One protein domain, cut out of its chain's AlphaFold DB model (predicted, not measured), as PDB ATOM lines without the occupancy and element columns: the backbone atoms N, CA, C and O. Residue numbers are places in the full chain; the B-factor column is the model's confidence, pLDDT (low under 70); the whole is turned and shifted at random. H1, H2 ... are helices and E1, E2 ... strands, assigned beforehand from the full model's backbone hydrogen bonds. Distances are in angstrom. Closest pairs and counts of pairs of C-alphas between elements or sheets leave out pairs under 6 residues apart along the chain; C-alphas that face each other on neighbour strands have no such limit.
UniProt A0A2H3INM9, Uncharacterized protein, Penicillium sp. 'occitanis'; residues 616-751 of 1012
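AT A GLANCE: This is residues 616 to 751 of the 1012 residues of an uncharacterized protein of Penicillium sp. 'occitanis' (UniProt A0A2H3INM9). A long helix, H4, runs through the middle; the last part of a still longer helix, H1, packs on it at a steep angle, while residues 616 to 625 of H1 stick out. Two short helices, H2 and H3, also pack on H4, and a small three-stranded sheet sits beside residues 696 to 704 of H4, which only graze it. The printed part has 136 residues, with five named helices and three named strands in the order H1 H2 H3 H4 E1 E2 H5 E3, class mixed; the sheet is mixed, in the order E1 E2 E3. It is compact, with a radius of gyration of the C-alphas of 16.2 A, yet elongated, spanning 51 by 31 by 26 A.

HOW THE PARTS SIT: Start at H1, residues 616 to 640; its residues 630 to 639 alone touch the hub H4, residues 684 to 706, at a steep tilt of 45 degrees, the same way, with the closest C-alphas, Gly 638 and Ala 694, 4.0 A apart. Next, H2, residues 643 to 650, touches H4, closest at the C-alphas of Leu 646 and Val 695, 6.8 A. H3, residues 666 to 672, touches H4, closest at the C-alphas of Val 669 and Val 688, 6.4 A. Then E1, residues 710 to 717, and E2, residues 723 to 729, form an antiparallel hairpin; look for N 714 and O 726, 2.9 A apart. H5, residues 738 to 741, touches H2, closest at the C-alphas of Asp 643 and Ser 739, 5.4 A. E3, residues 746 to 750, is parallel to E2, with N 747 and O 725 3.3 A apart. E2, H5 and E3 make a strand-helix-strand unit, two parallel neighbour strands with a helix between, its crossover right-handed. H1 and E1 are apart. Every O i to N i+4 pair is within hydrogen-bond range in H2, against 20 of 21 in H1, 18 of 19 in H4 and 1 of 3 in H3, where 3 of 4 O i to N i+3 pairs are; H5 is too short for an i+4 pair.

IN THESE COORDINATES: Find C-alpha 616 at (52.929, -35.433, -21.737); from there H1 runs 36.3 A. H4 begins at C-alpha 684, (29.544, -29.397, -17.150), and runs 33.4 A. E1 measures 20.3 A and E2 19.7 A. E3 ends at C-alpha 750, (33.827, 0.491, 5.619).

THE WHOLE: The C-alphas farthest apart, those of Arg 616 and Asp 732, are 52.3 A apart. The printed part has no cut. The links H2 to H3 and H3 to H4 are long. The model's pLDDT is under 70 at residues 744 to 751.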
ATOM      1  N   ARG A 616      53.235 -36.197 -22.958       71.81
ATOM      2  CA  ARG A 616      52.929 -35.433 -21.737       71.81
ATOM      3  C   ARG A 616      52.921 -33.923 -21.995       71.81
ATOM      4  O   ARG A 616      52.028 -33.242 -21.499       71.81
ATOM      5  N   ARG A 617      53.880 -33.398 -22.769       77.62
ATOM      6  CA  ARG A 617      53.914 -31.981 -23.183       77.62
ATOM      7  C   ARG A 617      52.684 -31.610 -24.015       77.62
ATOM      8  O   ARG A 617      52.096 -30.566 -23.752       77.62
ATOM      9  N   ARG A 618      52.257 -32.476 -24.942       89.81
ATOM     10  CA  ARG A 618      51.040 -32.309 -25.750       89.81
ATOM     11  C   ARG A 618      49.802 -32.166 -24.863       89.81
ATOM     12  O   ARG A 618      49.135 -31.146 -24.949       89.81
ATOM     13  N   ARG A 619      49.559 -33.104 -23.941       83.50
ATOM     14  CA  ARG A 619      48.390 -33.056 -23.034       83.50
ATOM     15  C   ARG A 619      48.375 -31.849 -22.090       83.50
ATOM     16  O   ARG A 619      47.300 -31.398 -21.711       83.50
ATOM     17  N   ILE A 620      49.546 -31.346 -21.683       80.81
ATOM     18  CA  ILE A 620      49.645 -30.114 -20.881       80.81
ATOM     19  C   ILE A 620      49.278 -28.901 -21.741       80.81
ATOM     20  O   ILE A 620      48.448 -28.103 -21.315       80.81
ATOM     21  N   ARG A 621      49.826 -28.805 -22.960       85.81
ATOM     22  CA  ARG A 621      49.489 -27.743 -23.915       85.81
ATOM     23  C   ARG A 621      47.994 -27.751 -24.254       85.81
ATOM     24  O   ARG A 621      47.332 -26.765 -23.998       85.81
ATOM     25  N   GLU A 622      47.433 -28.894 -24.644       85.75
ATOM     26  CA  GLU A 622      45.996 -29.054 -24.932       85.75
ATOM     27  C   GLU A 622      45.080 -28.726 -23.742       85.75
ATOM     28  O   GLU A 622      43.905 -28.419 -23.936       85.75
ATOM     29  N   ARG A 623      45.578 -28.813 -22.500       85.50
ATOM     30  CA  ARG A 623      44.849 -28.306 -21.332       85.50
ATOM     31  C   ARG A 623      44.932 -26.782 -21.253       85.50
ATOM     32  O   ARG A 623      43.898 -26.166 -21.040       85.50
ATOM     33  N   TRP A 624      46.121 -26.197 -21.386       83.56
ATOM     34  CA  TRP A 624      46.315 -24.742 -21.339       83.56
ATOM     35  C   TRP A 624      45.617 -24.015 -22.492       83.56
ATOM     36  O   TRP A 624      45.051 -22.954 -22.265       83.56
ATOM     37  N   ASP A 625      45.596 -24.602 -23.688       87.00
ATOM     38  CA  ASP A 625      44.899 -24.057 -24.851       87.00
ATOM     39  C   ASP A 625      43.385 -23.989 -24.579       87.00
ATOM     40  O   ASP A 625      42.798 -22.917 -24.700       87.00
ATOM     41  N   ARG A 626      42.770 -25.081 -24.085       85.44
ATOM     42  CA  ARG A 626      41.361 -25.074 -23.641       85.44
ATOM     43  C   ARG A 626      41.108 -24.098 -22.494       85.44
ATOM     44  O   ARG A 626      40.110 -23.394 -22.514       85.44
ATOM     45  N   GLU A 627      41.995 -24.041 -21.501       86.81
ATOM     46  CA  GLU A 627      41.839 -23.131 -20.358       86.81
ATOM     47  C   GLU A 627      41.892 -21.662 -20.816       86.81
ATOM     48  O   GLU A 627      41.072 -20.862 -20.381       86.81
ATOM     49  N   ARG A 628      42.767 -21.316 -21.773       88.31
ATOM     50  CA  ARG A 628      42.786 -20.006 -22.444       88.31
ATOM     51  C   ARG A 628      41.497 -19.744 -23.227       88.31
ATOM     52  O   ARG A 628      40.971 -18.641 -23.145       88.31
ATOM     53  N   GLU A 629      40.988 -20.721 -23.977       90.06
ATOM     54  CA  GLU A 629      39.727 -20.575 -24.721       90.06
ATOM     55  C   GLU A 629      38.528 -20.357 -23.791       90.06
ATOM     56  O   GLU A 629      37.694 -19.503 -24.072       90.06
ATOM     57  N   TYR A 630      38.471 -21.043 -22.648       93.12
ATOM     58  CA  TYR A 630      37.424 -20.840 -21.645       93.12
ATOM     59  C   TYR A 630      37.462 -19.428 -21.039       93.12
ATOM     60  O   TYR A 630      36.412 -18.801 -20.926       93.12
ATOM     61  N   ARG A 631      38.655 -18.882 -20.744       90.50
ATOM     62  CA  ARG A 631      38.800 -17.487 -20.276       90.50
ATOM     63  C   ARG A 631      38.383 -16.456 -21.329       90.50
ATOM     64  O   ARG A 631      37.894 -15.393 -20.959       90.50
ATOM     65  N   ILE A 632      38.550 -16.763 -22.622       90.88
ATOM     66  CA  ILE A 632      38.043 -15.924 -23.724       90.88
ATOM     67  C   ILE A 632      36.511 -15.936 -23.720       90.88
ATOM     68  O   ILE A 632      35.919 -14.872 -23.611       90.88
ATOM     69  N   ILE A 633      35.866 -17.111 -23.695       94.31
ATOM     70  CA  ILE A 633      34.393 -17.203 -23.610       94.31
ATOM     71  C   ILE A 633      33.866 -16.469 -22.364       94.31
ATOM     72  O   ILE A 633      32.849 -15.790 -22.438       94.31
ATOM     73  N   ALA A 634      34.569 -16.566 -21.229       95.19
ATOM     74  CA  ALA A 634      34.207 -15.859 -20.003       95.19
ATOM     75  C   ALA A 634      34.437 -14.336 -20.070       95.19
ATOM     76  O   ALA A 634      33.693 -13.590 -19.443       95.19
ATOM     77  N   ASN A 635      35.447 -13.855 -20.808       91.56
ATOM     78  CA  ASN A 635      35.594 -12.425 -21.112       91.56
ATOM     79  C   ASN A 635      34.416 -11.950 -21.964       91.56
ATOM     80  O   ASN A 635      33.711 -11.031 -21.563       91.56
ATOM     81  N   ASP A 636      34.206 -12.596 -23.113       93.06
ATOM     82  CA  ASP A 636      33.212 -12.205 -24.111       93.06
ATOM     83  C   ASP A 636      31.813 -12.161 -23.471       93.06
ATOM     84  O   ASP A 636      31.155 -11.123 -23.489       93.06
ATOM     85  N   LEU A 637      31.417 -13.230 -22.766       94.75
ATOM     86  CA  LEU A 637      30.160 -13.288 -22.014       94.75
ATOM     87  C   LEU A 637      30.101 -12.247 -20.882       94.75
ATOM     88  O   LEU A 637      29.058 -11.634 -20.681       94.75
ATOM     89  N   GLY A 638      31.197 -12.006 -20.155       93.12
ATOM     90  CA  GLY A 638      31.240 -11.014 -19.072       93.12
ATOM     91  C   GLY A 638      31.019  -9.568 -19.542       93.12
ATOM     92  O   GLY A 638      30.448  -8.766 -18.800       93.12
ATOM     93  N   TYR A 639      31.416  -9.248 -20.778       92.12
ATOM     94  CA  TYR A 639      31.144  -7.957 -21.419       92.12
ATOM     95  C   TYR A 639      29.786  -7.911 -22.145       92.12
ATOM     96  O   TYR A 639      29.177  -6.843 -22.205       92.12
ATOM     97  N   GLU A 640      29.292  -9.034 -22.678       94.62
ATOM     98  CA  GLU A 640      27.982  -9.116 -23.350       94.62
ATOM     99  C   GLU A 640      26.788  -9.215 -22.385       94.62
ATOM    100  O   GLU A 640      25.679  -8.812 -22.748       94.62
ATOM    101  N   LEU A 641      26.983  -9.716 -21.158       95.44
ATOM    102  CA  LEU A 641      25.940  -9.774 -20.131       95.44
ATOM    103  C   LEU A 641      25.403  -8.372 -19.827       95.44
ATOM    104  O   LEU A 641      26.096  -7.535 -19.243       95.44
ATOM    105  N   SER A 642      24.138  -8.132 -20.170       94.75
ATOM    106  CA  SER A 642      23.428  -6.922 -19.760       94.75
ATOM    107  C   SER A 642      23.075  -6.950 -18.273       94.75
ATOM    108  O   SER A 642      22.970  -8.000 -17.644       94.75
ATOM    109  N   ASP A 643      22.829  -5.770 -17.726       91.62
ATOM    110  CA  ASP A 643      22.467  -5.530 -16.330       91.62
ATOM    111  C   ASP A 643      21.287  -6.380 -15.832       91.62
ATOM    112  O   ASP A 643      21.329  -6.915 -14.725       91.62
ATOM    113  N   GLN A 644      20.265  -6.573 -16.672       92.94
ATOM    114  CA  GLN A 644      19.126  -7.430 -16.346       92.94
ATOM    115  C   GLN A 644      19.522  -8.915 -16.286       92.94
ATOM    116  O   GLN A 644      19.077  -9.626 -15.390       92.94
ATOM    117  N   GLN A 645      20.371  -9.377 -17.208       94.69
ATOM    118  CA  GLN A 645      20.838 -10.768 -17.260       94.69
ATOM    119  C   GLN A 645      21.795 -11.082 -16.103       94.69
ATOM    120  O   GLN A 645      21.690 -12.136 -15.483       94.69
ATOM    121  N   LEU A 646      22.691 -10.150 -15.763       93.69
ATOM    122  CA  LEU A 646      23.566 -10.274 -14.598       93.69
ATOM    123  C   LEU A 646      22.747 -10.382 -13.304       93.69
ATOM    124  O   LEU A 646      22.996 -11.274 -12.493       93.69
ATOM    125  N   SER A 647      21.736  -9.523 -13.144       90.81
ATOM    126  CA  SER A 647      20.813  -9.589 -12.010       90.81
ATOM    127  C   SER A 647      20.040 -10.915 -11.979       90.81
ATOM    128  O   SER A 647      19.938 -11.527 -10.920       90.81
ATOM    129  N   GLU A 648      19.570 -11.423 -13.125       93.38
ATOM    130  CA  GLU A 648      18.893 -12.725 -13.227       93.38
ATOM    131  C   GLU A 648      19.789 -13.889 -12.760       93.38
ATOM    132  O   GLU A 648      19.359 -14.710 -11.948       93.38
ATOM    133  N   ILE A 649      21.055 -13.924 -13.197       94.50
ATOM    134  CA  ILE A 649      22.032 -14.962 -12.819       94.50
ATOM    135  C   ILE A 649      22.412 -14.874 -11.332       94.50
ATOM    136  O   ILE A 649      22.641 -15.898 -10.680       94.50
ATOM    137  N   LEU A 650      22.470 -13.669 -10.762       91.75
ATOM    138  CA  LEU A 650      22.754 -13.465  -9.337       91.75
ATOM    139  C   LEU A 650      21.544 -13.838  -8.458       91.75
ATOM    140  O   LEU A 650      21.722 -14.470  -7.415       91.75
ATOM    141  N   HIS A 651      20.317 -13.612  -8.933       91.25
ATOM    142  CA  HIS A 651      19.076 -14.017  -8.261       91.25
ATOM    143  C   HIS A 651      18.747 -15.524  -8.331       91.25
ATOM    144  O   HIS A 651      17.763 -15.954  -7.723       91.25
ATOM    145  N   VAL A 652      19.557 -16.352  -9.007       93.56
ATOM    146  CA  VAL A 652      19.366 -17.817  -9.021       93.56
ATOM    147  C   VAL A 652      19.341 -18.386  -7.601       93.56
ATOM    148  O   VAL A 652      20.244 -18.147  -6.790       93.56
ATOM    149  N   SER A 653      18.294 -19.168  -7.339       91.50
ATOM    150  CA  SER A 653      17.947 -19.742  -6.040       91.50
ATOM    151  C   SER A 653      19.115 -20.505  -5.399       91.50
ATOM    152  O   SER A 653      19.732 -21.336  -6.068       91.50
ATOM    153  N   PRO A 654      19.359 -20.359  -4.082       89.81
ATOM    154  CA  PRO A 654      20.354 -21.150  -3.355       89.81
ATOM    155  C   PRO A 654      20.208 -22.668  -3.502       89.81
ATOM    156  O   PRO A 654      21.182 -23.404  -3.403       89.81
ATOM    157  N   ARG A 655      18.991 -23.161  -3.773       92.06
ATOM    158  CA  ARG A 655      18.732 -24.594  -4.011       92.06
ATOM    159  C   ARG A 655      19.310 -25.105  -5.331       92.06
ATOM    160  O   ARG A 655      19.420 -26.312  -5.512       92.06
ATOM    161  N   GLU A 656      19.642 -24.193  -6.235       94.50
ATOM    162  CA  GLU A 656      20.275 -24.447  -7.526       94.50
ATOM    163  C   GLU A 656      21.761 -24.063  -7.509       94.50
ATOM    164  O   GLU A 656      22.397 -24.067  -8.563       94.50
ATOM    165  N   ARG A 657      22.326 -23.768  -6.329       91.62
ATOM    166  CA  ARG A 657      23.751 -23.498  -6.096       91.62
ATOM    167  C   ARG A 657      24.394 -24.599  -5.241       91.62
ATOM    168  O   ARG A 657      23.707 -25.337  -4.535       91.62
ATOM    169  N   ASP A 658      25.717 -24.730  -5.315       90.75
ATOM    170  CA  ASP A 658      26.504 -25.574  -4.408       90.75
ATOM    171  C   ASP A 658      27.059 -24.808  -3.192       90.75
ATOM    172  O   ASP A 658      26.834 -23.614  -3.016       90.75
ATOM    173  N   GLU A 659      27.820 -25.513  -2.349       84.50
ATOM    174  CA  GLU A 659      28.493 -24.971  -1.156       84.50
ATOM    175  C   GLU A 659      29.574 -23.903  -1.451       84.50
ATOM    176  O   GLU A 659      30.179 -23.379  -0.523       84.50
ATOM    177  N   PHE A 660      29.801 -23.565  -2.728       85.75
ATOM    178  CA  PHE A 660      30.673 -22.484  -3.205       85.75
ATOM    179  C   PHE A 660      29.892 -21.452  -4.049       85.75
ATOM    180  O   PHE A 660      30.486 -20.730  -4.854       85.75
ATOM    181  N   GLY A 661      28.558 -21.430  -3.931       86.69
ATOM    182  CA  GLY A 661      27.663 -20.491  -4.614       86.69
ATOM    183  C   GLY A 661      27.513 -20.728  -6.120       86.69
ATOM    184  O   GLY A 661      26.806 -19.970  -6.795       86.69
ATOM    185  N   ARG A 662      28.148 -21.770  -6.673       92.00
ATOM    186  CA  ARG A 662      28.162 -22.051  -8.116       92.00
ATOM    187  C   ARG A 662      26.852 -22.697  -8.534       92.00
ATOM    188  O   ARG A 662      26.410 -23.640  -7.887       92.00
ATOM    189  N   ILE A 663      26.264 -22.231  -9.632       94.44
ATOM    190  CA  ILE A 663      25.002 -22.775 -10.144       94.44
ATOM    191  C   ILE A 663      25.225 -24.218 -10.624       94.44
ATOM    192  O   ILE A 663      26.067 -24.461 -11.484       94.44
ATOM    193  N   ILE A 664      24.472 -25.167 -10.064       94.12
ATOM    194  CA  ILE A 664      24.516 -26.603 -10.389       94.12
ATOM    195  C   ILE A 664      23.388 -27.054 -11.324       94.12
ATOM    196  O   ILE A 664      23.418 -28.181 -11.819       94.12
ATOM    197  N   ASN A 665      22.395 -26.199 -11.589       96.19
ATOM    198  CA  ASN A 665      21.401 -26.472 -12.621       96.19
ATOM    199  C   ASN A 665      22.040 -26.294 -14.011       96.19
ATOM    200  O   ASN A 665      22.114 -25.184 -14.538       96.19
ATOM    201  N   MET A 666      22.489 -27.395 -14.616       96.19
ATOM    202  CA  MET A 666      23.150 -27.361 -15.924       96.19
ATOM    203  C   MET A 666      22.241 -26.882 -17.064       96.19
ATOM    204  O   MET A 666      22.743 -26.273 -18.007       96.19
ATOM    205  N   GLU A 667      20.921 -27.076 -16.969       96.12
ATOM    206  CA  GLU A 667      19.975 -26.513 -17.944       96.12
ATOM    207  C   GLU A 667      19.925 -24.982 -17.864       96.12
ATOM    208  O   GLU A 667      19.671 -24.337 -18.877       96.12
ATOM    209  N   TYR A 668      20.210 -24.393 -16.697       96.31
ATOM    210  CA  TYR A 668      20.396 -22.948 -16.539       96.31
ATOM    211  C   TYR A 668      21.786 -22.501 -17.014       96.31
ATOM    212  O   TYR A 668      21.900 -21.547 -17.777       96.31
ATOM    213  N   VAL A 669      22.855 -23.213 -16.639       96.75
ATOM    214  CA  VAL A 669      24.236 -22.857 -17.031       96.75
ATOM    215  C   VAL A 669      24.402 -22.805 -18.556       96.75
ATOM    216  O   VAL A 669      24.989 -21.855 -19.076       96.75
ATOM    217  N   PHE A 670      23.834 -23.770 -19.287       96.56
ATOM    218  CA  PHE A 670      23.891 -23.818 -20.755       96.56
ATOM    219  C   PHE A 670      22.901 -22.874 -21.480       96.56
ATOM    220  O   PHE A 670      22.863 -22.878 -22.710       96.56
ATOM    221  N   GLN A 671      22.131 -22.041 -20.764       96.31
ATOM    222  CA  GLN A 671      21.440 -20.886 -21.370       96.31
ATOM    223  C   GLN A 671      22.400 -19.710 -21.602       96.31
ATOM    224  O   GLN A 671      22.206 -18.938 -22.538       96.31
ATOM    225  N   TRP A 672      23.453 -19.609 -20.784       96.12
ATOM    226  CA  TRP A 672      24.435 -18.522 -20.813       96.12
ATOM    227  C   TRP A 672      25.751 -18.943 -21.469       96.12
ATOM    228  O   TRP A 672      26.338 -18.186 -22.237       96.12
ATOM    229  N   VAL A 673      26.212 -20.165 -21.194       95.69
ATOM    230  CA  VAL A 673      27.445 -20.714 -21.768       95.69
ATOM    231  C   VAL A 673      27.104 -21.586 -22.978       95.69
ATOM    232  O   VAL A 673      26.308 -22.518 -22.842       95.69
ATOM    233  N   PRO A 674      27.705 -21.359 -24.162       89.19
ATOM    234  CA  PRO A 674      27.424 -22.185 -25.329       89.19
ATOM    235  C   PRO A 674      27.867 -23.640 -25.080       89.19
ATOM    236  O   PRO A 674      29.007 -23.871 -24.680       89.19
ATOM    237  N   PRO A 675      27.035 -24.660 -25.376       84.88
ATOM    238  CA  PRO A 675      27.357 -26.065 -25.085       84.88
ATOM    239  C   PRO A 675      28.521 -26.632 -25.922       84.88
ATOM    240  O   PRO A 675      28.967 -27.761 -25.702       84.88
ATOM    241  N   LYS A 676      29.014 -25.870 -26.907       86.19
ATOM    242  CA  LYS A 676      30.200 -26.181 -27.711       86.19
ATOM    243  C   LYS A 676      30.974 -24.912 -28.050       86.19
ATOM    244  O   LYS A 676      30.371 -23.886 -28.351       86.19
ATOM    245  N   HIS A 677      32.296 -25.024 -28.139       84.12
ATOM    246  CA  HIS A 677      33.176 -24.012 -28.725       84.12
ATOM    247  C   HIS A 677      34.132 -24.695 -29.711       84.12
ATOM    248  O   HIS A 677      34.727 -25.716 -29.375       84.12
ATOM    249  N   LYS A 678      34.258 -24.162 -30.939       81.25
ATOM    250  CA  LYS A 678      35.093 -24.734 -32.024       81.25
ATOM    251  C   LYS A 678      34.905 -26.257 -32.171       81.25
ATOM    252  O   LYS A 678      35.845 -27.035 -32.027       81.25
ATOM    253  N   ASP A 679      33.645 -26.664 -32.349       84.81
ATOM    254  CA  ASP A 679      33.144 -28.052 -32.408       84.81
ATOM    255  C   ASP A 679      33.386 -28.945 -31.172       84.81
ATOM    256  O   ASP A 679      32.750 -29.995 -31.039       84.81
ATOM    257  N   SER A 680      34.222 -28.519 -30.224       81.31
ATOM    258  CA  SER A 680      34.482 -29.229 -28.972       81.31
ATOM    259  C   SER A 680      33.324 -29.021 -27.987       81.31
ATOM    260  O   SER A 680      32.920 -27.876 -27.768       81.31
ATOM    261  N   PRO A 681      32.774 -30.086 -27.373       91.19
ATOM    262  CA  PRO A 681      31.796 -29.944 -26.300       91.19
ATOM    263  C   PRO A 681      32.463 -29.365 -25.049       91.19
ATOM    264  O   PRO A 681      33.570 -29.773 -24.693       91.19
ATOM    265  N   ILE A 682      31.773 -28.444 -24.382       94.62
ATOM    266  CA  ILE A 682      32.181 -27.944 -23.066       94.62
ATOM    267  C   ILE A 682      31.561 -28.872 -22.018       94.62
ATOM    268  O   ILE A 682      30.352 -29.090 -22.026       94.62
ATOM    269  N   ASP A 683      32.384 -29.461 -21.150       94.50
ATOM    270  CA  ASP A 683      31.898 -30.304 -20.055       94.50
ATOM    271  C   ASP A 683      31.264 -29.467 -18.934       94.50
ATOM    272  O   ASP A 683      31.639 -28.313 -18.729       94.50
ATOM    273  N   ASP A 684      30.344 -30.070 -18.179       95.19
ATOM    274  CA  ASP A 684      29.544 -29.397 -17.150       95.19
ATOM    275  C   ASP A 684      30.382 -28.551 -16.183       95.19
ATOM    276  O   ASP A 684      30.058 -27.401 -15.889       95.19
ATOM    277  N   LYS A 685      31.518 -29.092 -15.725       94.50
ATOM    278  CA  LYS A 685      32.412 -28.399 -14.792       94.50
ATOM    279  C   LYS A 685      33.097 -27.199 -15.448       94.50
ATOM    280  O   LYS A 685      33.266 -26.169 -14.795       94.50
ATOM    281  N   SER A 686      33.503 -27.330 -16.707       94.75
ATOM    282  CA  SER A 686      34.044 -26.217 -17.489       94.75
ATOM    283  C   SER A 686      32.987 -25.136 -17.729       94.75
ATOM    284  O   SER A 686      33.292 -23.959 -17.565       94.75
ATOM    285  N   ALA A 687      31.738 -25.508 -18.025       96.56
ATOM    286  CA  ALA A 687      30.648 -24.555 -18.236       96.56
ATOM    287  C   ALA A 687      30.296 -23.771 -16.958       96.56
ATOM    288  O   ALA A 687      30.192 -22.547 -16.999       96.56
ATOM    289  N   VAL A 688      30.215 -24.442 -15.802       95.94
ATOM    290  CA  VAL A 688      30.042 -23.784 -14.491       95.94
ATOM    291  C   VAL A 688      31.194 -22.816 -14.188       95.94
ATOM    292  O   VAL A 688      30.966 -21.735 -13.646       95.94
ATOM    293  N   GLY A 689      32.428 -23.177 -14.558       94.44
ATOM    294  CA  GLY A 689      33.597 -22.301 -14.432       94.44
ATOM    295  C   GLY A 689      33.501 -21.046 -15.302       94.44
ATOM    296  O   GLY A 689      33.696 -19.947 -14.791       94.44
ATOM    297  N   ILE A 690      33.142 -21.203 -16.581       96.19
ATOM    298  CA  ILE A 690      32.972 -20.092 -17.533       96.19
ATOM    299  C   ILE A 690      31.870 -19.134 -17.071       96.19
ATOM    300  O   ILE A 690      32.082 -17.924 -17.099       96.19
ATOM    301  N   LEU A 691      30.717 -19.648 -16.619       96.81
ATOM    302  CA  LEU A 691      29.620 -18.791 -16.159       96.81
ATOM    303  C   LEU A 691      30.012 -17.985 -14.919       96.81
ATOM    304  O   LEU A 691      29.725 -16.793 -14.864       96.81
ATOM    305  N   ARG A 692      30.699 -18.606 -13.949       94.31
ATOM    306  CA  ARG A 692      31.228 -17.870 -12.796       94.31
ATOM    307  C   ARG A 692      32.217 -16.794 -13.243       94.31
ATOM    308  O   ARG A 692      32.026 -15.638 -12.906       94.31
ATOM    309  N   GLU A 693      33.235 -17.149 -14.024       94.50
ATOM    310  CA  GLU A 693      34.269 -16.197 -14.452       94.50
ATOM    311  C   GLU A 693      33.686 -15.036 -15.293       94.50
ATOM    312  O   GLU A 693      34.200 -13.919 -15.238       94.50
ATOM    313  N   ALA A 694      32.585 -15.262 -16.019       95.88
ATOM    314  CA  ALA A 694      31.834 -14.213 -16.710       95.88
ATOM    315  C   ALA A 694      31.043 -13.304 -15.754       95.88
ATOM    316  O   ALA A 694      31.096 -12.085 -15.903       95.88
ATOM    317  N   VAL A 695      30.342 -13.866 -14.761       94.50
ATOM    318  CA  VAL A 695      29.638 -13.095 -13.714       94.50
ATOM    319  C   VAL A 695      30.625 -12.258 -12.903       94.50
ATOM    320  O   VAL A 695      30.395 -11.065 -12.711       94.50
ATOM    321  N   ASP A 696      31.746 -12.855 -12.500       91.81
ATOM    322  CA  ASP A 696      32.785 -12.209 -11.696       91.81
ATOM    323  C   ASP A 696      33.335 -10.961 -12.428       91.81
ATOM    324  O   ASP A 696      33.442  -9.882 -11.841       91.81
ATOM    325  N   LYS A 697      33.563 -11.056 -13.749       92.25
ATOM    326  CA  LYS A 697      33.959  -9.925 -14.618       92.25
ATOM    327  C   LYS A 697      32.836  -8.923 -14.883       92.25
ATOM    328  O   LYS A 697      33.089  -7.719 -14.910       92.25
ATOM    329  N   ALA A 698      31.605  -9.393 -15.072       93.88
ATOM    330  CA  ALA A 698      30.444  -8.539 -15.306       93.88
ATOM    331  C   ALA A 698      30.137  -7.649 -14.087       93.88
ATOM    332  O   ALA A 698      29.747  -6.491 -14.263       93.88
ATOM    333  N   VAL A 699      30.362  -8.161 -12.871       92.12
ATOM    334  CA  VAL A 699      30.361  -7.392 -11.616       92.12
ATOM    335  C   VAL A 699      31.569  -6.453 -11.555       92.12
ATOM    336  O   VAL A 699      31.376  -5.255 -11.342       92.12
ATOM    337  N   HIS A 700      32.788  -6.946 -11.816       89.44
ATOM    338  CA  HIS A 700      34.026  -6.147 -11.791       89.44
ATOM    339  C   HIS A 700      33.924  -4.874 -12.638       89.44
ATOM    340  O   HIS A 700      34.189  -3.768 -12.161       89.44
ATOM    341  N   ALA A 701      33.482  -5.021 -13.890       89.94
ATOM    342  CA  ALA A 701      33.311  -3.914 -14.820       89.94
ATOM    343  C   ALA A 701      32.333  -2.855 -14.285       89.94
ATOM    344  O   ALA A 701      32.584  -1.662 -14.427       89.94
ATOM    345  N   ARG A 702      31.237  -3.270 -13.640       90.44
ATOM    346  CA  ARG A 702      30.177  -2.376 -13.143       90.44
ATOM    347  C   ARG A 702      30.542  -1.684 -11.840       90.44
ATOM    348  O   ARG A 702      30.283  -0.492 -11.704       90.44
ATOM    349  N   LEU A 703      31.166  -2.392 -10.903       88.62
ATOM    350  CA  LEU A 703      31.593  -1.796  -9.640       88.62
ATOM    351  C   LEU A 703      32.662  -0.724  -9.883       88.62
ATOM    352  O   LEU A 703      32.469   0.419  -9.469       88.62
ATOM    353  N   LEU A 704      33.723  -1.045 -10.632       84.62
ATOM    354  CA  LEU A 704      34.828  -0.103 -10.845       84.62
ATOM    355  C   LEU A 704      34.516   1.022 -11.848       84.62
ATOM    356  O   LEU A 704      35.036   2.122 -11.688       84.62
ATOM    357  N   SER A 705      33.666   0.803 -12.864       83.75
ATOM    358  CA  SER A 705      33.308   1.883 -13.810       83.75
ATOM    359  C   SER A 705      32.396   2.951 -13.207       83.75
ATOM    360  O   SER A 705      32.419   4.094 -13.666       83.75
ATOM    361  N   HIS A 706      31.611   2.600 -12.184       81.94
ATOM    362  CA  HIS A 706      30.695   3.527 -11.523       81.94
ATOM    363  C   HIS A 706      31.229   4.098 -10.203       81.94
ATOM    364  O   HIS A 706      30.849   5.214  -9.853       81.94
ATOM    365  N   ASN A 707      32.116   3.393  -9.488       84.50
ATOM    366  CA  ASN A 707      32.571   3.797  -8.154       84.50
ATOM    367  C   ASN A 707      34.101   3.755  -8.005       84.50
ATOM    368  O   ASN A 707      34.643   2.744  -7.559       84.50
ATOM    369  N   PRO A 708      34.812   4.869  -8.269       80.94
ATOM    370  CA  PRO A 708      36.257   4.965  -8.043       80.94
ATOM    371  C   PRO A 708      36.655   4.997  -6.554       80.94
ATOM    372  O   PRO A 708      37.840   5.108  -6.252       80.94
ATOM    373  N   SER A 709      35.694   4.935  -5.619       82.69
ATOM    374  CA  SER A 709      35.972   4.693  -4.199       82.69
ATOM    375  C   SER A 709      36.188   3.212  -3.879       82.69
ATOM    376  O   SER A 709      36.860   2.926  -2.889       82.69
ATOM    377  N   ILE A 710      35.667   2.278  -4.691       83.12
ATOM    378  CA  ILE A 710      35.877   0.834  -4.499       83.12
ATOM    379  C   ILE A 710      37.344   0.515  -4.777       83.12
ATOM    380  O   ILE A 710      37.842   0.727  -5.881       83.12
ATOM    381  N   VAL A 711      38.021  -0.011  -3.758       78.69
ATOM    382  CA  VAL A 711      39.414  -0.453  -3.834       78.69
ATOM    383  C   VAL A 711      39.454  -1.898  -4.320       78.69
ATOM    384  O   VAL A 711      40.210  -2.228  -5.228       78.69
ATOM    385  N   SER A 712      38.615  -2.760  -3.748       81.44
ATOM    386  CA  SER A 712      38.518  -4.184  -4.076       81.44
ATOM    387  C   SER A 712      37.105  -4.706  -3.807       81.44
ATOM    388  O   SER A 712      36.267  -4.025  -3.215       81.44
ATOM    389  N   PHE A 713      36.829  -5.935  -4.225       85.12
ATOM    390  CA  PHE A 713      35.676  -6.694  -3.753       85.12
ATOM    391  C   PHE A 713      35.995  -8.195  -3.794       85.12
ATOM    392  O   PHE A 713      36.907  -8.613  -4.509       85.12
ATOM    393  N   ASP A 714      35.245  -8.991  -3.036       83.62
ATOM    394  CA  ASP A 714      35.343 -10.456  -3.003       83.62
ATOM    395  C   ASP A 714      33.950 -11.107  -3.141       83.62
ATOM    396  O   ASP A 714      32.915 -10.446  -2.987       83.62
ATOM    397  N   PHE A 715      33.925 -12.406  -3.444       83.88
ATOM    398  CA  PHE A 715      32.720 -13.213  -3.636       83.88
ATOM    399  C   PHE A 715      32.618 -14.332  -2.599       83.88
ATOM    400  O   PHE A 715      33.358 -15.319  -2.651       83.88
ATOM    401  N   ASP A 716      31.629 -14.218  -1.716       84.94
ATOM    402  CA  ASP A 716      31.347 -15.190  -0.654       84.94
ATOM    403  C   ASP A 716      29.974 -15.866  -0.862       84.94
ATOM    404  O   ASP A 716      29.262 -15.606  -1.836       84.94
ATOM    405  N   VAL A 717      29.576 -16.755   0.045       82.31
ATOM    406  CA  VAL A 717      28.278 -17.436   0.033       82.31
ATOM    407  C   VAL A 717      27.580 -17.202   1.369       82.31
ATOM    408  O   VAL A 717      28.086 -17.587   2.421       82.31
ATOM    409  N   THR A 718      26.389 -16.600   1.349       80.94
ATOM    410  CA  THR A 718      25.624 -16.377   2.587       80.94
ATOM    411  C   THR A 718      25.221 -17.710   3.231       80.94
ATOM    412  O   THR A 718      25.162 -18.744   2.565       80.94
ATOM    413  N   GLN A 719      24.882 -17.710   4.526       73.38
ATOM    414  CA  GLN A 719      24.466 -18.939   5.230       73.38
ATOM    415  C   GLN A 719      23.235 -19.619   4.597       73.38
ATOM    416  O   GLN A 719      23.091 -20.837   4.694       73.38
ATOM    417  N   ASP A 720      22.387 -18.843   3.914       76.50
ATOM    418  CA  ASP A 720      21.220 -19.327   3.168       76.50
ATOM    419  C   ASP A 720      21.564 -19.844   1.756       76.50
ATOM    420  O   ASP A 720      20.702 -20.411   1.086       76.50
ATOM    421  N   GLY A 721      22.816 -19.676   1.311       74.31
ATOM    422  CA  GLY A 721      23.362 -20.146   0.036       74.31
ATOM    423  C   GLY A 721      23.253 -19.156  -1.135       74.31
ATOM    424  O   GLY A 721      23.378 -19.574  -2.287       74.31
ATOM    425  N   TYR A 722      23.003 -17.867  -0.879       76.81
ATOM    426  CA  TYR A 722      23.044 -16.831  -1.923       76.81
ATOM    427  C   TYR A 722      24.488 -16.423  -2.243       76.81
ATOM    428  O   TYR A 722      25.352 -16.443  -1.369       76.81
ATOM    429  N   TYR A 723      24.735 -16.023  -3.494       78.88
ATOM    430  CA  TYR A 723      26.023 -15.482  -3.931       78.88
ATOM    431  C   TYR A 723      26.183 -14.059  -3.390       78.88
ATOM    432  O   TYR A 723      25.374 -13.192  -3.715       78.88
ATOM    433  N   CYS A 724      27.181 -13.844  -2.537       82.81
ATOM    434  CA  CYS A 724      27.453 -12.585  -1.856       82.81
ATOM    435  C   CYS A 724      28.515 -11.785  -2.613       82.81
ATOM    436  O   CYS A 724      29.467 -12.365  -3.135       82.81
ATOM    437  N   ILE A 725      28.376 -10.461  -2.635       87.44
ATOM    438  CA  ILE A 725      29.398  -9.542  -3.146       87.44
ATOM    439  C   ILE A 725      29.787  -8.621  -1.990       87.44
ATOM    440  O   ILE A 725      28.947  -7.883  -1.465       87.44
ATOM    441  N   ILE A 726      31.050  -8.684  -1.578       85.81
ATOM    442  CA  ILE A 726      31.605  -7.890  -0.478       85.81
ATOM    443  C   ILE A 726      32.493  -6.822  -1.104       85.81
ATOM    444  O   ILE A 726      33.579  -7.139  -1.575       85.81
ATOM    445  N   ALA A 727      32.029  -5.574  -1.147       83.44
ATOM    446  CA  ALA A 727      32.806  -4.458  -1.686       83.44
ATOM    447  C   ALA A 727      33.552  -3.716  -0.570       83.44
ATOM    448  O   ALA A 727      32.946  -3.356   0.441       83.44
ATOM    449  N   TYR A 728      34.838  -3.446  -0.797       83.25
ATOM    450  CA  TYR A 728      35.710  -2.658   0.073       83.25
ATOM    451  C   TYR A 728      36.011  -1.324  -0.614       83.25
ATOM    452  O   TYR A 728      36.398  -1.286  -1.787       83.25
ATOM    453  N   TRP A 729      35.834  -0.211   0.094       84.81
ATOM    454  CA  TRP A 729      36.021   1.129  -0.463       84.81
ATOM    455  C   TRP A 729      36.742   2.061   0.506       84.81
ATOM    456  O   TRP A 729      36.861   1.797   1.703       84.81
ATOM    457  N   TYR A 730      37.174   3.202  -0.023       77.88
ATOM    458  CA  TYR A 730      37.826   4.253   0.737       77.88
ATOM    459  C   TYR A 730      37.001   5.552   0.735       77.88
ATOM    460  O   TYR A 730      36.601   6.052  -0.316       77.88
ATOM    461  N   ARG A 731      36.804   6.122   1.934       76.38
ATOM    462  CA  ARG A 731      36.037   7.351   2.257       76.38
ATOM    463  C   ARG A 731      34.528   7.278   2.036       76.38
ATOM    464  O   ARG A 731      33.787   7.352   3.008       76.38
ATOM    465  N   ASP A 732      34.093   7.193   0.785       81.06
ATOM    466  CA  ASP A 732      32.702   7.434   0.397       81.06
ATOM    467  C   ASP A 732      32.036   6.118  -0.033       81.06
ATOM    468  O   ASP A 732      32.525   5.448  -0.948       81.06
ATOM    469  N   GLU A 733      30.934   5.750   0.639       80.81
ATOM    470  CA  GLU A 733      30.188   4.512   0.356       80.81
ATOM    471  C   GLU A 733      29.742   4.488  -1.119       80.81
ATOM    472  O   GLU A 733      29.148   5.463  -1.595       80.81
ATOM    473  N   PRO A 734      30.056   3.417  -1.873       82.75
ATOM    474  CA  PRO A 734      29.829   3.382  -3.307       82.75
ATOM    475  C   PRO A 734      28.338   3.396  -3.642       82.75
ATOM    476  O   PRO A 734      27.548   2.608  -3.121       82.75
ATOM    477  N   VAL A 735      27.961   4.247  -4.596       84.38
ATOM    478  CA  VAL A 735      26.625   4.254  -5.190       84.38
ATOM    479  C   VAL A 735      26.541   3.082  -6.161       84.38
ATOM    480  O   VAL A 735      26.899   3.175  -7.338       84.38
ATOM    481  N   LEU A 736      26.113   1.940  -5.634       82.69
ATOM    482  CA  LEU A 736      25.896   0.712  -6.388       82.69
ATOM    483  C   LEU A 736      24.948   0.973  -7.583       82.69
ATOM    484  O   LEU A 736      23.938   1.666  -7.422       82.69
ATOM    485  N   PRO A 737      25.248   0.440  -8.785       81.75
ATOM    486  CA  PRO A 737      24.339   0.508  -9.927       81.75
ATOM    487  C   PRO A 737      22.965  -0.094  -9.610       81.75
ATOM    488  O   PRO A 737      22.877  -1.092  -8.895       81.75
ATOM    489  N   ASP A 738      21.897   0.443 -10.208       80.25
ATOM    490  CA  ASP A 738      20.514  -0.029  -9.997       80.25
ATOM    491  C   ASP A 738      20.332  -1.535 -10.253       80.25
ATOM    492  O   ASP A 738      19.523  -2.190  -9.606       80.25
ATOM    493  N   SER A 739      21.137  -2.106 -11.148       75.75
ATOM    494  CA  SER A 739      21.170  -3.536 -11.466       75.75
ATOM    495  C   SER A 739      21.757  -4.434 -10.375       75.75
ATOM    496  O   SER A 739      21.498  -5.640 -10.375       75.75
ATOM    497  N   LEU A 740      22.518  -3.852  -9.443       82.88
ATOM    498  CA  LEU A 740      23.072  -4.511  -8.263       82.88
ATOM    499  C   LEU A 740      22.321  -4.129  -6.970       82.88
ATOM    500  O   LEU A 740      22.349  -4.906  -6.021       82.88
ATOM    501  N   ASN A 741      21.601  -2.997  -6.941       81.88
ATOM    502  CA  ASN A 741      20.845  -2.516  -5.770       81.88
ATOM    503  C   ASN A 741      19.763  -3.493  -5.267       81.88
ATOM    504  O   ASN A 741      19.540  -3.582  -4.062       81.88
ATOM    505  N   ASP A 742      19.110  -4.247  -6.157       76.44
ATOM    506  CA  ASP A 742      18.078  -5.228  -5.772       76.44
ATOM    507  C   ASP A 742      18.655  -6.545  -5.200       76.44
ATOM    508  O   ASP A 742      17.912  -7.380  -4.677       76.44
ATOM    509  N   ILE A 743      19.976  -6.763  -5.276       73.19
ATOM    510  CA  ILE A 743      20.612  -8.026  -4.877       73.19
ATOM    511  C   ILE A 743      20.718  -8.102  -3.348       73.19
ATOM    512  O   ILE A 743      21.564  -7.460  -2.730       73.19
ATOM    513  N   GLN A 744      19.920  -8.984  -2.735       59.22
ATOM    514  CA  GLN A 744      19.829  -9.202  -1.274       59.22
ATOM    515  C   GLN A 744      21.127  -9.656  -0.565       59.22
ATOM    516  O   GLN A 744      21.104  -9.946   0.629       59.22
ATOM    517  N   ALA A 745      22.242  -9.760  -1.284       55.09
ATOM    518  CA  ALA A 745      23.514 -10.303  -0.815       55.09
ATOM    519  C   ALA A 745      24.700  -9.353  -1.080       55.09
ATOM    520  O   ALA A 745      25.837  -9.796  -1.221       55.09
ATOM    521  N   LEU A 746      24.450  -8.042  -1.152       55.22
ATOM    522  CA  LEU A 746      25.496  -7.021  -1.133       55.22
ATOM    523  C   LEU A 746      25.734  -6.549   0.307       55.22
ATOM    524  O   LEU A 746      24.903  -5.856   0.892       55.22
ATOM    525  N   SER A 747      26.866  -6.955   0.889       52.38
ATOM    526  CA  SER A 747      27.291  -6.501   2.217       52.38
ATOM    527  C   SER A 747      28.333  -5.403   2.057       52.38
ATOM    528  O   SER A 747      29.481  -5.684   1.717       52.38
ATOM    529  N   SER A 748      27.948  -4.158   2.332       51.78
ATOM    530  CA  SER A 748      28.880  -3.033   2.353       51.78
ATOM    531  C   SER A 748      29.678  -3.041   3.679       51.78
ATOM    532  O   SER A 748      29.105  -3.281   4.745       51.78
ATOM    533  N   GLN A 749      31.010  -2.870   3.637       49.28
ATOM    534  CA  GLN A 749      31.874  -2.737   4.822       49.28
ATOM    535  C   GLN A 749      32.901  -1.600   4.651       49.28
ATOM    536  O   GLN A 749      33.745  -1.642   3.759       49.28
ATOM    537  N   ASP A 750      32.848  -0.603   5.542       42.62
ATOM    538  CA  ASP A 750      33.827   0.491   5.619       42.62
ATOM    539  C   ASP A 750      35.126  -0.001   6.279       42.62
ATOM    540  O   ASP A 750      35.166  -0.300   7.476       42.62
ATOM    541  N   GLU A 751      36.198  -0.070   5.491       45.31
ATOM    542  CA  GLU A 751      37.526  -0.515   5.928       45.31
ATOM    543  C   GLU A 751      38.251   0.537   6.800       45.31
ATOM    544  O   GLU A 751      39.178   0.206   7.542       45.31
TER     545      GLU A 751